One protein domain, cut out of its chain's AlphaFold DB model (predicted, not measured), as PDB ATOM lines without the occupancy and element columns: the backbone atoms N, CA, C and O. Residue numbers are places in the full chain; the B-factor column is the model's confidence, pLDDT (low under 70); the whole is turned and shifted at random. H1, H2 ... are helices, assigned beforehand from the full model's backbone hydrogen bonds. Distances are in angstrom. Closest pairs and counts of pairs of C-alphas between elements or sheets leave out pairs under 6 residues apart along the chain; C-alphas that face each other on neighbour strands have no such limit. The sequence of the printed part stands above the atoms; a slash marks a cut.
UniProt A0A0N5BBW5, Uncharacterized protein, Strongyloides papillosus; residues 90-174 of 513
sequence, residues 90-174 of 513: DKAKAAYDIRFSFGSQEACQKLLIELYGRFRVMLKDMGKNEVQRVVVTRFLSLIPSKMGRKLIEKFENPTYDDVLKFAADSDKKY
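AT A GLANCE: This is residues 90 to 174 of the 513 residues of an uncharacterized protein of Strongyloides papillosus (UniProt A0A0N5BBW5). A long helix, H2, makes the middle of a small helical domain: H3 crosses it at a steep angle, while H1 and H5 pack beside opposite end parts of H2, each running back against it. H2, H3 and H5 touch one another and form the core, and the short helix H4 sits near H3 and H5, away from H2. The printed part has 85 residues with five named helices, H1 to H5 in order along the chain, and no named strand; the class is all helix. It is compact, with a radius of gyration of the C-alphas of 12.4 A, and its C-alphas span 35 by 27 by 18 A along their three main axes.

HOW THE PARTS SIT: H2, residues 107 to 122, is the hub and touches three other helices. H3, residues 128 to 142, touches it at a steep tilt of 48 degrees, opposite ways; their closest C-alphas, those of Tyr 116 and Val 135, are 5.9 A apart. H1, residues 90 to 96, touches residues 115 to 122 of H2 alone, and the two form a helical hairpin. Their closest C-alphas, those of Ala 95 and Arg 118, are 5.0 A apart, and the tilt is a shallow one of 30 degrees, opposite ways. H5, residues 160 to 174, touches residues 107 to 112 of H2 alone, with the C-alphas of Cys 108 and Ala 167 closest at 4.8 A. These two run opposite ways at a shallow tilt of 31 degrees. H3 and H5 touch through residues 132 to 136 and 160 to 163 alone, where the closest C-alphas, those of Gln 132 and Tyr 160, are 5.9 A apart. They run the same way at a steep tilt of 37 degrees, only just past shallow. The helix packing is part aligned, part crossed: of four touching pairs, two are at a shallow tilt. H4, residues 145 to 152, touches no helix. It is close to H3 but not clearly touching, with Leu 140 and Gly 148 as the closest C-alphas at 5.7 A. It is likewise close to H5 but not clearly touching, the closest C-alphas being those of Leu 151 and Phe 166 at 7.0 A. H1 is apart from H3, H4 and H5, and H2 is apart from H4. In H1, H2, H3 and H5 every O i to N i+4 pair is within hydrogen-bond range; in H4, 3 of 4 are.

IN THESE COORDINATES: H2 is the longest helix by residues, 16, and measures 22.5 A from C-alpha 107 at (137.659, 175.545, 154.948) to C-alpha 122. H3, 15 residues from Lys 128 to Leu 142, is 21.0 A long, and H5, 15 residues from Tyr 160, is 20.8 A long and ends with C-alpha 174 at (130.160, 174.554, 160.462). The shorter helices are H1, 9.8 A long and beginning with C-alpha 90 at (157.636, 173.598, 141.249), and H4, 10.5 A from Ser 145 to Ile 152.

THE WHOLE: The two C-alphas farthest apart, those of Asp 125 and Lys 173, are 36.6 A apart. The printed part, residues 90 to 174, has no cut. The links from H2 to H3 and from H3 to H4 are tight, with 5 and 2 residues; those from H1 to H2 and from H4 to H5 are short, with 10 and 7 residues. The mean pLDDT of the printed part is 74.4, and 30 residues are under 70, among them residues 90 to 96, which are H1, and residues 148 to 152 of H4. The mean pLDDT is 60 in H1, 67 in H4 and 87 in H5.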
ATOM      1  N   ASP A  90     158.009 172.538 140.299       55.03
ATOM      2  CA  ASP A  90     157.636 173.598 141.249       55.03
ATOM      3  C   ASP A  90     156.120 173.838 141.247       55.03
ATOM      4  O   ASP A  90     155.472 173.892 142.298       55.03
ATOM      5  N   LYS A  91     155.528 173.855 140.046       58.84
ATOM      6  CA  LYS A  91     154.076 173.947 139.831       58.84
ATOM      7  C   LYS A  91     153.336 172.735 140.421       58.84
ATOM      8  O   LYS A  91     152.282 172.906 141.039       58.84
ATOM      9  N   ALA A  92     153.903 171.531 140.308       53.22
ATOM     10  CA  ALA A  92     153.370 170.320 140.934       53.22
ATOM     11  C   ALA A  92     153.503 170.341 142.460       53.22
ATOM     12  O   ALA A  92     152.514 170.115 143.155       53.22
ATOM     13  N   LYS A  93     154.676 170.680 142.998       57.91
ATOM     14  CA  LYS A  93     154.927 170.819 144.436       57.91
ATOM     15  C   LYS A  93     153.917 171.776 145.073       57.91
ATOM     16  O   LYS A  93     153.210 171.379 145.995       57.91
ATOM     17  N   ALA A  94     153.734 172.967 144.502       62.84
ATOM     18  CA  ALA A  94     152.751 173.943 144.976       62.84
ATOM     19  C   ALA A  94     151.295 173.427 144.942       62.84
ATOM     20  O   ALA A  94     150.511 173.740 145.835       62.84
ATOM     21  N   ALA A  95     150.913 172.626 143.940       60.66
ATOM     22  CA  ALA A  95     149.582 172.012 143.865       60.66
ATOM     23  C   ALA A  95     149.397 170.848 144.859       60.66
ATOM     24  O   ALA A  95     148.300 170.629 145.384       60.66
ATOM     25  N   TYR A  96     150.460 170.088 145.124       68.44
ATOM     26  CA  TYR A  96     150.423 168.926 146.008       68.44
ATOM     27  C   TYR A  96     150.654 169.270 147.478       68.44
ATOM     28  O   TYR A  96     150.193 168.489 148.312       68.44
ATOM     29  N   ASP A  97     151.258 170.415 147.808       70.81
ATOM     30  CA  ASP A  97     151.477 170.902 149.179       70.81
ATOM     31  C   ASP A  97     150.239 171.518 149.847       70.81
ATOM     32  O   ASP A  97     150.213 171.633 151.073       70.81
ATOM     33  N   ILE A  98     149.164 171.783 149.097       72.38
ATOM     34  CA  ILE A  98     147.866 172.195 149.655       72.38
ATOM     35  C   ILE A  98     147.375 171.173 150.702       72.38
ATOM     36  O   ILE A  98     147.435 169.952 150.499       72.38
ATOM     37  N   ARG A  99     146.861 171.662 151.835       75.75
ATOM     38  CA  ARG A  99     146.277 170.861 152.929       75.75
ATOM     39  C   ARG A  99     144.905 171.414 153.314       75.75
ATOM     40  O   ARG A  99     144.627 172.590 153.115       75.75
ATOM     41  N   PHE A 100     144.052 170.573 153.895       74.81
ATOM     42  CA  PHE A 100     142.778 171.025 154.456       74.81
ATOM     43  C   PHE A 100     142.998 171.766 155.785       74.81
ATOM     44  O   PHE A 100     143.601 171.223 156.714       74.81
ATOM     45  N   SER A 101     142.478 172.989 155.881       78.25
ATOM     46  CA  SER A 101     142.604 173.851 157.060       78.25
ATOM     47  C   SER A 101     141.490 173.577 158.072       78.25
ATOM     48  O   SER A 101     140.419 174.187 158.025       78.25
ATOM     49  N   PHE A 102     141.752 172.659 159.006       72.62
ATOM     50  CA  PHE A 102     140.882 172.387 160.155       72.62
ATOM     51  C   PHE A 102     140.577 173.670 160.962       72.62
ATOM     52  O   PHE A 102     141.306 174.659 160.883       72.62
ATOM     53  N   GLY A 103     139.415 173.702 161.626       67.50
ATOM     54  CA  GLY A 103     138.947 174.830 162.451       67.50
ATOM     55  C   GLY A 103     138.625 176.152 161.721       67.50
ATOM     56  O   GLY A 103     137.964 177.035 162.293       67.50
ATOM     57  N   SER A 104     139.073 176.309 160.472       75.50
ATOM     58  CA  SER A 104     138.982 177.553 159.707       75.50
ATOM     59  C   SER A 104     137.580 177.807 159.143       75.50
ATOM     60  O   SER A 104     136.799 176.889 158.897       75.50
ATOM     61  N   GLN A 105     137.238 179.086 158.974       74.12
ATOM     62  CA  GLN A 105     136.008 179.492 158.296       74.12
ATOM     63  C   GLN A 105     136.184 179.323 156.780       74.12
ATOM     64  O   GLN A 105     137.236 179.687 156.250       74.12
ATOM     65  N   GLU A 106     135.160 178.803 156.094       84.56
ATOM     66  CA  GLU A 106     135.179 178.482 154.650       84.56
ATOM     67  C   GLU A 106     136.280 177.477 154.257       84.56
ATOM     68  O   GLU A 106     136.882 177.577 153.186       84.56
ATOM     69  N   ALA A 107     136.586 176.519 155.140       79.88
ATOM     70  CA  ALA A 107     137.659 175.545 154.948       79.88
ATOM     71  C   ALA A 107     137.495 174.722 153.658       79.88
ATOM     72  O   ALA A 107     138.474 174.484 152.944       79.88
ATOM     73  N   CYS A 108     136.267 174.293 153.343       83.38
ATOM     74  CA  CYS A 108     135.996 173.519 152.133       83.38
ATOM     75  C   CYS A 108     136.074 174.397 150.877       83.38
ATOM     76  O   CYS A 108     136.702 174.004 149.894       83.38
ATOM     77  N   GLN A 109     135.469 175.587 150.895       87.12
ATOM     78  CA  GLN A 109     135.495 176.497 149.747       87.12
ATOM     79  C   GLN A 109     136.914 176.981 149.425       87.12
ATOM     80  O   GLN A 109     137.315 176.941 148.262       87.12
ATOM     81  N   LYS A 110     137.703 177.363 150.439       87.19
ATOM     82  CA  LYS A 110     139.105 177.782 150.268       87.19
ATOM     83  C   LYS A 110     139.958 176.666 149.676       87.19
ATOM     84  O   LYS A 110     140.642 176.909 148.686       87.19
ATOM     85  N   LEU A 111     139.837 175.440 150.197       87.50
ATOM     86  CA  LEU A 111     140.527 174.273 149.641       87.50
ATOM     87  C   LEU A 111     140.188 174.070 148.154       87.50
ATOM     88  O   LEU A 111     141.085 173.844 147.344       87.50
ATOM     89  N   LEU A 112     138.907 174.151 147.780       86.94
ATOM     90  CA  LEU A 112     138.476 173.937 146.395       86.94
ATOM     91  C   LEU A 112     139.006 175.023 145.443       86.94
ATOM     92  O   LEU A 112     139.474 174.699 144.350       86.94
ATOM     93  N   ILE A 113     138.970 176.291 145.868       87.06
ATOM     94  CA  ILE A 113     139.491 177.438 145.106       87.06
ATOM     95  C   ILE A 113     141.007 177.321 144.913       87.06
ATOM     96  O   ILE A 113     141.497 177.492 143.796       87.06
ATOM     97  N   GLU A 114     141.749 177.003 145.977       84.81
ATOM     98  CA  GLU A 114     143.209 176.904 145.927       84.81
ATOM     99  C   GLU A 114     143.662 175.741 145.032       84.81
ATOM    100  O   GLU A 114     144.518 175.925 144.161       84.81
ATOM    101  N   LEU A 115     143.017 174.574 145.167       80.00
ATOM    102  CA  LEU A 115     143.230 173.432 144.278       80.00
ATOM    103  C   LEU A 115     142.950 173.809 142.822       80.00
ATOM    104  O   LEU A 115     143.809 173.599 141.967       80.00
ATOM    105  N   TYR A 116     141.787 174.394 142.522       86.00
ATOM    106  CA  TYR A 116     141.456 174.784 141.150       86.00
ATOM    107  C   TYR A 116     142.474 175.777 140.574       86.00
ATOM    108  O   TYR A 116     142.927 175.598 139.444       86.00
ATOM    109  N   GLY A 117     142.903 176.764 141.364       79.62
ATOM    110  CA  GLY A 117     143.931 177.726 140.971       79.62
ATOM    111  C   GLY A 117     145.274 177.075 140.627       79.62
ATOM    112  O   GLY A 117     145.793 177.302 139.534       79.62
ATOM    113  N   ARG A 118     145.831 176.237 141.516       78.56
ATOM    114  CA  ARG A 118     147.136 175.585 141.280       78.56
ATOM    115  C   ARG A 118     147.076 174.563 140.143       78.56
ATOM    116  O   ARG A 118     147.918 174.601 139.249       78.56
ATOM    117  N   PHE A 119     146.060 173.697 140.118       72.19
ATOM    118  CA  PHE A 119     145.918 172.704 139.049       72.19
ATOM    119  C   PHE A 119     145.644 173.350 137.685       72.19
ATOM    120  O   PHE A 119     146.095 172.810 136.680       72.19
ATOM    121  N   ARG A 120     144.993 174.522 137.613       79.56
ATOM    122  CA  ARG A 120     144.808 175.235 136.337       79.56
ATOM    123  C   ARG A 120     146.097 175.859 135.792       79.56
ATOM    124  O   ARG A 120     146.212 175.985 134.578       79.56
ATOM    125  N   VAL A 121     147.055 176.213 136.652       72.38
ATOM    126  CA  VAL A 121     148.403 176.653 136.237       72.38
ATOM    127  C   VAL A 121     149.256 175.461 135.805       72.38
ATOM    128  O   VAL A 121     149.864 175.499 134.739       72.38
ATOM    129  N   MET A 122     149.259 174.382 136.594       68.75
ATOM    130  CA  MET A 122     150.026 173.166 136.298       68.75
ATOM    131  C   MET A 122     149.545 172.457 135.019       68.75
ATOM    132  O   MET A 122     150.355 171.959 134.248       68.75
ATOM    133  N   LEU A 123     148.229 172.427 134.785       70.50
ATOM    134  CA  LEU A 123     147.574 171.744 133.662       70.50
ATOM    135  C   LEU A 123     146.955 172.758 132.683       70.50
ATOM    136  O   LEU A 123     145.802 172.615 132.266       70.50
ATOM    137  N   LYS A 124     147.705 173.819 132.353       71.56
ATOM    138  CA  LYS A 124     147.230 174.935 131.513       71.56
ATOM    139  C   LYS A 124     146.697 174.472 130.146       71.56
ATOM    140  O   LYS A 124     145.691 175.005 129.677       71.56
ATOM    141  N   ASP A 125     147.329 173.444 129.573       72.62
ATOM    142  CA  ASP A 125     147.057 172.905 128.235       72.62
ATOM    143  C   ASP A 125     145.921 171.858 128.216       72.62
ATOM    144  O   ASP A 125     145.493 171.427 127.148       72.62
ATOM    145  N   MET A 126     145.398 171.453 129.385       69.69
ATOM    146  CA  MET A 126     144.269 170.516 129.488       69.69
ATOM    147  C   MET A 126     142.910 171.222 129.415       69.69
ATOM    148  O   MET A 126     142.760 172.400 129.769       69.69
ATOM    149  N   GLY A 127     141.870 170.479 129.030       71.94
ATOM    150  CA  GLY A 127     140.496 170.970 129.024       71.94
ATOM    151  C   GLY A 127     140.010 171.321 130.434       71.94
ATOM    152  O   GLY A 127     140.300 170.616 131.403       71.94
ATOM    153  N   LYS A 128     139.216 172.395 130.571       82.31
ATOM    154  CA  LYS A 128     138.669 172.848 131.871       82.31
ATOM    155  C   LYS A 128     138.017 171.700 132.655       82.31
ATOM    156  O   LYS A 128     138.291 171.535 133.841       82.31
ATOM    157  N   ASN A 129     137.211 170.888 131.971       76.50
ATOM    158  CA  ASN A 129     136.472 169.767 132.556       76.50
ATOM    159  C   ASN A 129     137.405 168.658 133.084       76.50
ATOM    160  O   ASN A 129     137.069 167.969 134.045       76.50
ATOM    161  N   GLU A 130     138.585 168.486 132.486       63.44
ATOM    162  CA  GLU A 130     139.583 167.496 132.902       63.44
ATOM    163  C   GLU A 130     140.326 167.977 134.151       63.44
ATOM    164  O   GLU A 130     140.403 167.250 135.142       63.44
ATOM    165  N   VAL A 131     140.762 169.244 134.157       67.38
ATOM    166  CA  VAL A 131     141.344 169.895 135.343       67.38
ATOM    167  C   VAL A 131     140.362 169.847 136.518       67.38
ATOM    168  O   VAL A 131     140.746 169.499 137.632       67.38
ATOM    169  N   GLN A 132     139.075 170.106 136.272       75.88
ATOM    170  CA  GLN A 132     138.019 169.986 137.280       75.88
ATOM    171  C   GLN A 132     137.907 168.568 137.871       75.88
ATOM    172  O   GLN A 132     137.761 168.441 139.087       75.88
ATOM    173  N   ARG A 133     138.030 167.501 137.067       69.25
ATOM    174  CA  ARG A 133     138.035 166.105 137.562       69.25
ATOM    175  C   ARG A 133     139.243 165.811 138.458       69.25
ATOM    176  O   ARG A 133     139.086 165.185 139.509       69.25
ATOM    177  N   VAL A 134     140.430 166.294 138.085       64.81
ATOM    178  CA  VAL A 134     141.644 166.170 138.916       64.81
ATOM    179  C   VAL A 134     141.465 166.910 140.247       64.81
ATOM    180  O   VAL A 134     141.744 166.350 141.306       64.81
ATOM    181  N   VAL A 135     140.911 168.126 140.213       72.50
ATOM    182  CA  VAL A 135     140.625 168.938 141.408       72.50
ATOM    183  C   VAL A 135     139.627 168.253 142.343       72.50
ATOM    184  O   VAL A 135     139.890 168.179 143.541       72.50
ATOM    185  N   VAL A 136     138.532 167.684 141.824       67.50
ATOM    186  CA  VAL A 136     137.569 166.891 142.618       67.50
ATOM    187  C   VAL A 136     138.247 165.688 143.279       67.50
ATOM    188  O   VAL A 136     138.060 165.445 144.473       67.50
ATOM    189  N   THR A 137     139.079 164.962 142.531       68.25
ATOM    190  CA  THR A 137     139.818 163.798 143.048       68.25
ATOM    191  C   THR A 137     140.776 164.206 144.170       68.25
ATOM    192  O   THR A 137     140.824 163.565 145.223       68.25
ATOM    193  N   ARG A 138     141.506 165.316 143.992       71.00
ATOM    194  CA  ARG A 138     142.424 165.839 145.011       71.00
ATOM    195  C   ARG A 138     141.677 166.364 146.237       71.00
ATOM    196  O   ARG A 138     142.096 166.061 147.352       71.00
ATOM    197  N   PHE A 139     140.554 167.059 146.053       76.81
ATOM    198  CA  PHE A 139     139.680 167.523 147.133       76.81
ATOM    199  C   PHE A 139     139.208 166.357 148.012       76.81
ATOM    200  O   PHE A 139     139.433 166.375 149.222       76.81
ATOM    201  N   LEU A 140     138.665 165.294 147.403       65.38
ATOM    202  CA  LEU A 140     138.254 164.068 148.099       65.38
ATOM    203  C   LEU A 140     139.390 163.416 148.905       65.38
ATOM    204  O   LEU A 140     139.132 162.865 149.972       65.38
ATOM    205  N   SER A 141     140.638 163.502 148.425       61.69
ATOM    206  CA  SER A 141     141.817 162.962 149.124       61.69
ATOM    207  C   SER A 141     142.293 163.797 150.323       61.69
ATOM    208  O   SER A 141     143.066 163.293 151.136       61.69
ATOM    209  N   LEU A 142     141.875 165.066 150.424       63.09
ATOM    210  CA  LEU A 142     142.357 166.020 151.433       63.09
ATOM    211  C   LEU A 142     141.325 166.328 152.528       63.09
ATOM    212  O   LEU A 142     141.717 166.658 153.648       63.09
ATOM    213  N   ILE A 143     140.024 166.224 152.238       70.62
ATOM    214  CA  ILE A 143     138.970 166.448 153.239       70.62
ATOM    215  C   ILE A 143     138.868 165.292 154.257       70.62
ATOM    216  O   ILE A 143     139.228 164.151 153.957       70.62
ATOM    217  N   PRO A 144     138.305 165.530 155.458       74.81
ATOM    218  CA  PRO A 144     138.084 164.476 156.445       74.81
ATOM    219  C   PRO A 144     137.254 163.304 155.896       74.81
ATOM    220  O   PRO A 144     136.207 163.503 155.280       74.81
ATOM    221  N   SER A 145     137.632 162.063 156.217       60.69
ATOM    222  CA  SER A 145     136.976 160.841 155.701       60.69
ATOM    223  C   SER A 145     135.479 160.708 156.039       60.69
ATOM    224  O   SER A 145     134.748 159.969 155.377       60.69
ATOM    225  N   LYS A 146     134.994 161.422 157.066       67.19
ATOM    226  CA  LYS A 146     133.558 161.546 157.391       67.19
ATOM    227  C   LYS A 146     132.816 162.528 156.472       67.19
ATOM    228  O   LYS A 146     131.613 162.379 156.300       67.19
ATOM    229  N   MET A 147     133.501 163.526 155.913       71.31
ATOM    230  CA  MET A 147     132.955 164.446 154.906       71.31
ATOM    231  C   MET A 147     133.015 163.814 153.513       71.31
ATOM    232  O   MET A 147     132.001 163.808 152.825       71.31
ATOM    233  N   GLY A 148     134.143 163.190 153.147       67.12
ATOM    234  CA  GLY A 148     134.283 162.473 151.872       67.12
ATOM    235  C   GLY A 148     133.235 161.373 151.684       67.12
ATOM    236  O   GLY A 148     132.614 161.303 150.629       67.12
ATOM    237  N   ARG A 149     132.942 160.591 152.734       66.94
ATOM    238  CA  ARG A 149     131.829 159.628 152.709       66.94
ATOM    239  C   ARG A 149     130.474 160.287 152.458       66.94
ATOM    240  O   ARG A 149     129.812 159.896 151.515       66.94
ATOM    241  N   LYS A 150     130.114 161.342 153.198       69.75
ATOM    242  CA  LYS A 150     128.846 162.078 152.996       69.75
ATOM    243  C   LYS A 150     128.699 162.695 151.603       69.75
ATOM    244  O   LYS A 150     127.578 162.885 151.144       69.75
ATOM    245  N   LEU A 151     129.809 163.073 150.972       66.19
ATOM    246  CA  LEU A 151     129.827 163.582 149.603       66.19
ATOM    247  C   LEU A 151     129.551 162.442 148.608       66.19
ATOM    248  O   LEU A 151     128.656 162.579 147.785       66.19
ATOM    249  N   ILE A 152     130.231 161.300 148.746       64.94
ATOM    250  CA  ILE A 152     130.049 160.125 147.870       64.94
ATOM    251  C   ILE A 152     128.680 159.445 148.085       64.94
ATOM    252  O   ILE A 152     128.045 159.018 147.130       64.94
ATOM    253  N   GLU A 153     128.175 159.407 149.322       71.44
ATOM    254  CA  GLU A 153     126.829 158.920 149.678       71.44
ATOM    255  C   GLU A 153     125.705 159.771 149.058       71.44
ATOM    256  O   GLU A 153     124.597 159.279 148.868       71.44
ATOM    257  N   LYS A 154     125.976 161.048 148.749       71.94
ATOM    258  CA  LYS A 154     125.041 161.946 148.049       71.94
ATOM    259  C   LYS A 154     125.231 161.957 146.532       71.94
ATOM    260  O   LYS A 154     124.269 162.201 145.811       71.94
ATOM    261  N   PHE A 155     126.458 161.748 146.063       65.44
ATOM    262  CA  PHE A 155     126.843 161.837 144.660       65.44
ATOM    263  C   PHE A 155     127.842 160.717 144.354       65.44
ATOM    264  O   PHE A 155     129.020 160.828 144.686       65.44
ATOM    265  N   GLU A 156     127.384 159.647 143.703       52.94
ATOM    266  CA  GLU A 156     128.207 158.458 143.424       52.94
ATOM    267  C   GLU A 156     129.459 158.786 142.586       52.94
ATOM    268  O   GLU A 156     130.526 158.211 142.797       52.94
ATOM    269  N   ASN A 157     129.347 159.774 141.691       65.75
ATOM    270  CA  ASN A 157     130.458 160.393 140.968       65.75
ATOM    271  C   ASN A 157     130.299 161.927 141.027       65.75
ATOM    272  O   ASN A 157     129.633 162.494 140.160       65.75
ATOM    273  N   PRO A 158     130.846 162.616 142.047       69.25
ATOM    274  CA  PRO A 158     130.595 164.042 142.244       69.25
ATOM    275  C   PRO A 158     131.239 164.879 141.134       69.25
ATOM    276  O   PRO A 158     132.425 164.731 140.835       69.25
ATOM    277  N   THR A 159     130.478 165.800 140.538       81.25
ATOM    278  CA  THR A 159     131.039 166.808 139.628       81.25
ATOM    279  C   THR A 159     131.671 167.960 140.414       81.25
ATOM    280  O   THR A 159     131.458 168.103 141.620       81.25
ATOM    281  N   TYR A 160     132.432 168.829 139.742       83.31
ATOM    282  CA  TYR A 160     132.992 170.026 140.380       83.31
ATOM    283  C   TYR A 160     131.904 170.924 140.992       83.31
ATOM    284  O   TYR A 160     132.095 171.454 142.085       83.31
ATOM    285  N   ASP A 161     130.746 171.037 140.340       89.44
ATOM    286  CA  ASP A 161     129.636 171.864 140.821       89.44
ATOM    287  C   ASP A 161     128.915 171.221 142.019       89.44
ATOM    288  O   ASP A 161     128.438 171.930 142.906       89.44
ATOM    289  N   ASP A 162     128.889 169.887 142.107       86.19
ATOM    290  CA  ASP A 162     128.381 169.172 143.285       86.19
ATOM    291  C   ASP A 162     129.321 169.336 144.483       86.19
ATOM    292  O   ASP A 162     128.867 169.602 145.598       86.19
ATOM    293  N   VAL A 163     130.638 169.263 144.250       84.19
ATOM    294  CA  VAL A 163     131.652 169.558 145.273       84.19
ATOM    295  C   VAL A 163     131.572 171.018 145.726       84.19
ATOM    296  O   VAL A 163     131.652 171.279 146.925       84.19
ATOM    297  N   LEU A 164     131.345 171.965 144.811       90.94
ATOM    298  CA  LEU A 164     131.181 173.387 145.126       90.94
ATOM    299  C   LEU A 164     129.952 173.643 146.018       90.94
ATOM    300  O   LEU A 164     130.061 174.340 147.030       90.94
ATOM    301  N   LYS A 165     128.801 173.036 145.690       91.69
ATOM    302  CA  LYS A 165     127.585 173.080 146.528       91.69
ATOM    303  C   LYS A 165     127.833 172.442 147.897       91.69
ATOM    304  O   LYS A 165     127.552 173.054 148.925       91.69
ATOM    305  N   PHE A 166     128.421 171.244 147.923       90.25
ATOM    306  CA  PHE A 166     128.737 170.525 149.158       90.25
ATOM    307  C   PHE A 166     129.697 171.302 150.067       90.25
ATOM    308  O   PHE A 166     129.506 171.309 151.285       90.25
ATOM    309  N   ALA A 167     130.710 171.959 149.496       88.81
ATOM    310  CA  ALA A 167     131.642 172.810 150.226       88.81
ATOM    311  C   ALA A 167     130.904 173.983 150.886       88.81
ATOM    312  O   ALA A 167     131.018 174.172 152.096       88.81
ATOM    313  N   ALA A 168     130.068 174.694 150.120       89.44
ATOM    314  CA  ALA A 168     129.253 175.798 150.625       89.44
ATOM    315  C   ALA A 168     128.313 175.372 151.767       89.44
ATOM    316  O   ALA A 168     128.227 176.055 152.788       89.44
ATOM    317  N   ASP A 169     127.622 174.241 151.624       88.00
ATOM    318  CA  ASP A 169     126.704 173.730 152.648       88.00
ATOM    319  C   ASP A 169     127.439 173.238 153.902       88.00
ATOM    320  O   ASP A 169     126.961 173.431 155.024       88.00
ATOM    321  N   SER A 170     128.613 172.623 153.729       85.06
ATOM    322  CA  SER A 170     129.446 172.144 154.836       85.06
ATOM    323  C   SER A 170     130.018 173.300 155.653       85.06
ATOM    324  O   SER A 170     129.955 173.260 156.883       85.06
ATOM    325  N   ASP A 171     130.503 174.350 154.986       85.88
ATOM    326  CA  ASP A 171     131.053 175.536 155.644       85.88
ATOM    327  C   ASP A 171     129.945 176.353 156.341       85.88
ATOM    328  O   ASP A 171     130.091 176.701 157.514       85.88
ATOM    329  N   LYS A 172     128.775 176.543 155.704       85.62
ATOM    330  CA  LYS A 172     127.584 177.133 156.358       85.62
ATOM    331  C   LYS A 172     127.172 176.359 157.608       85.62
ATOM    332  O   LYS A 172     126.870 176.960 158.640       85.62
ATOM    333  N   LYS A 173     127.142 175.023 157.531       82.94
ATOM    334  CA  LYS A 173     126.790 174.174 158.675       82.94
ATOM    335  C   LYS A 173     127.811 174.302 159.805       82.94
ATOM    336  O   LYS A 173     127.409 174.406 160.962       82.94
ATOM    337  N   TYR A 174     129.102 174.335 159.480       81.56
ATOM    338  CA  TYR A 174     130.160 174.554 160.462       81.56
ATOM    339  C   TYR A 174     130.017 175.915 161.162       81.56
ATOM    340  O   TYR A 174     130.086 175.971 162.388       81.56
TER     341      TYR A 174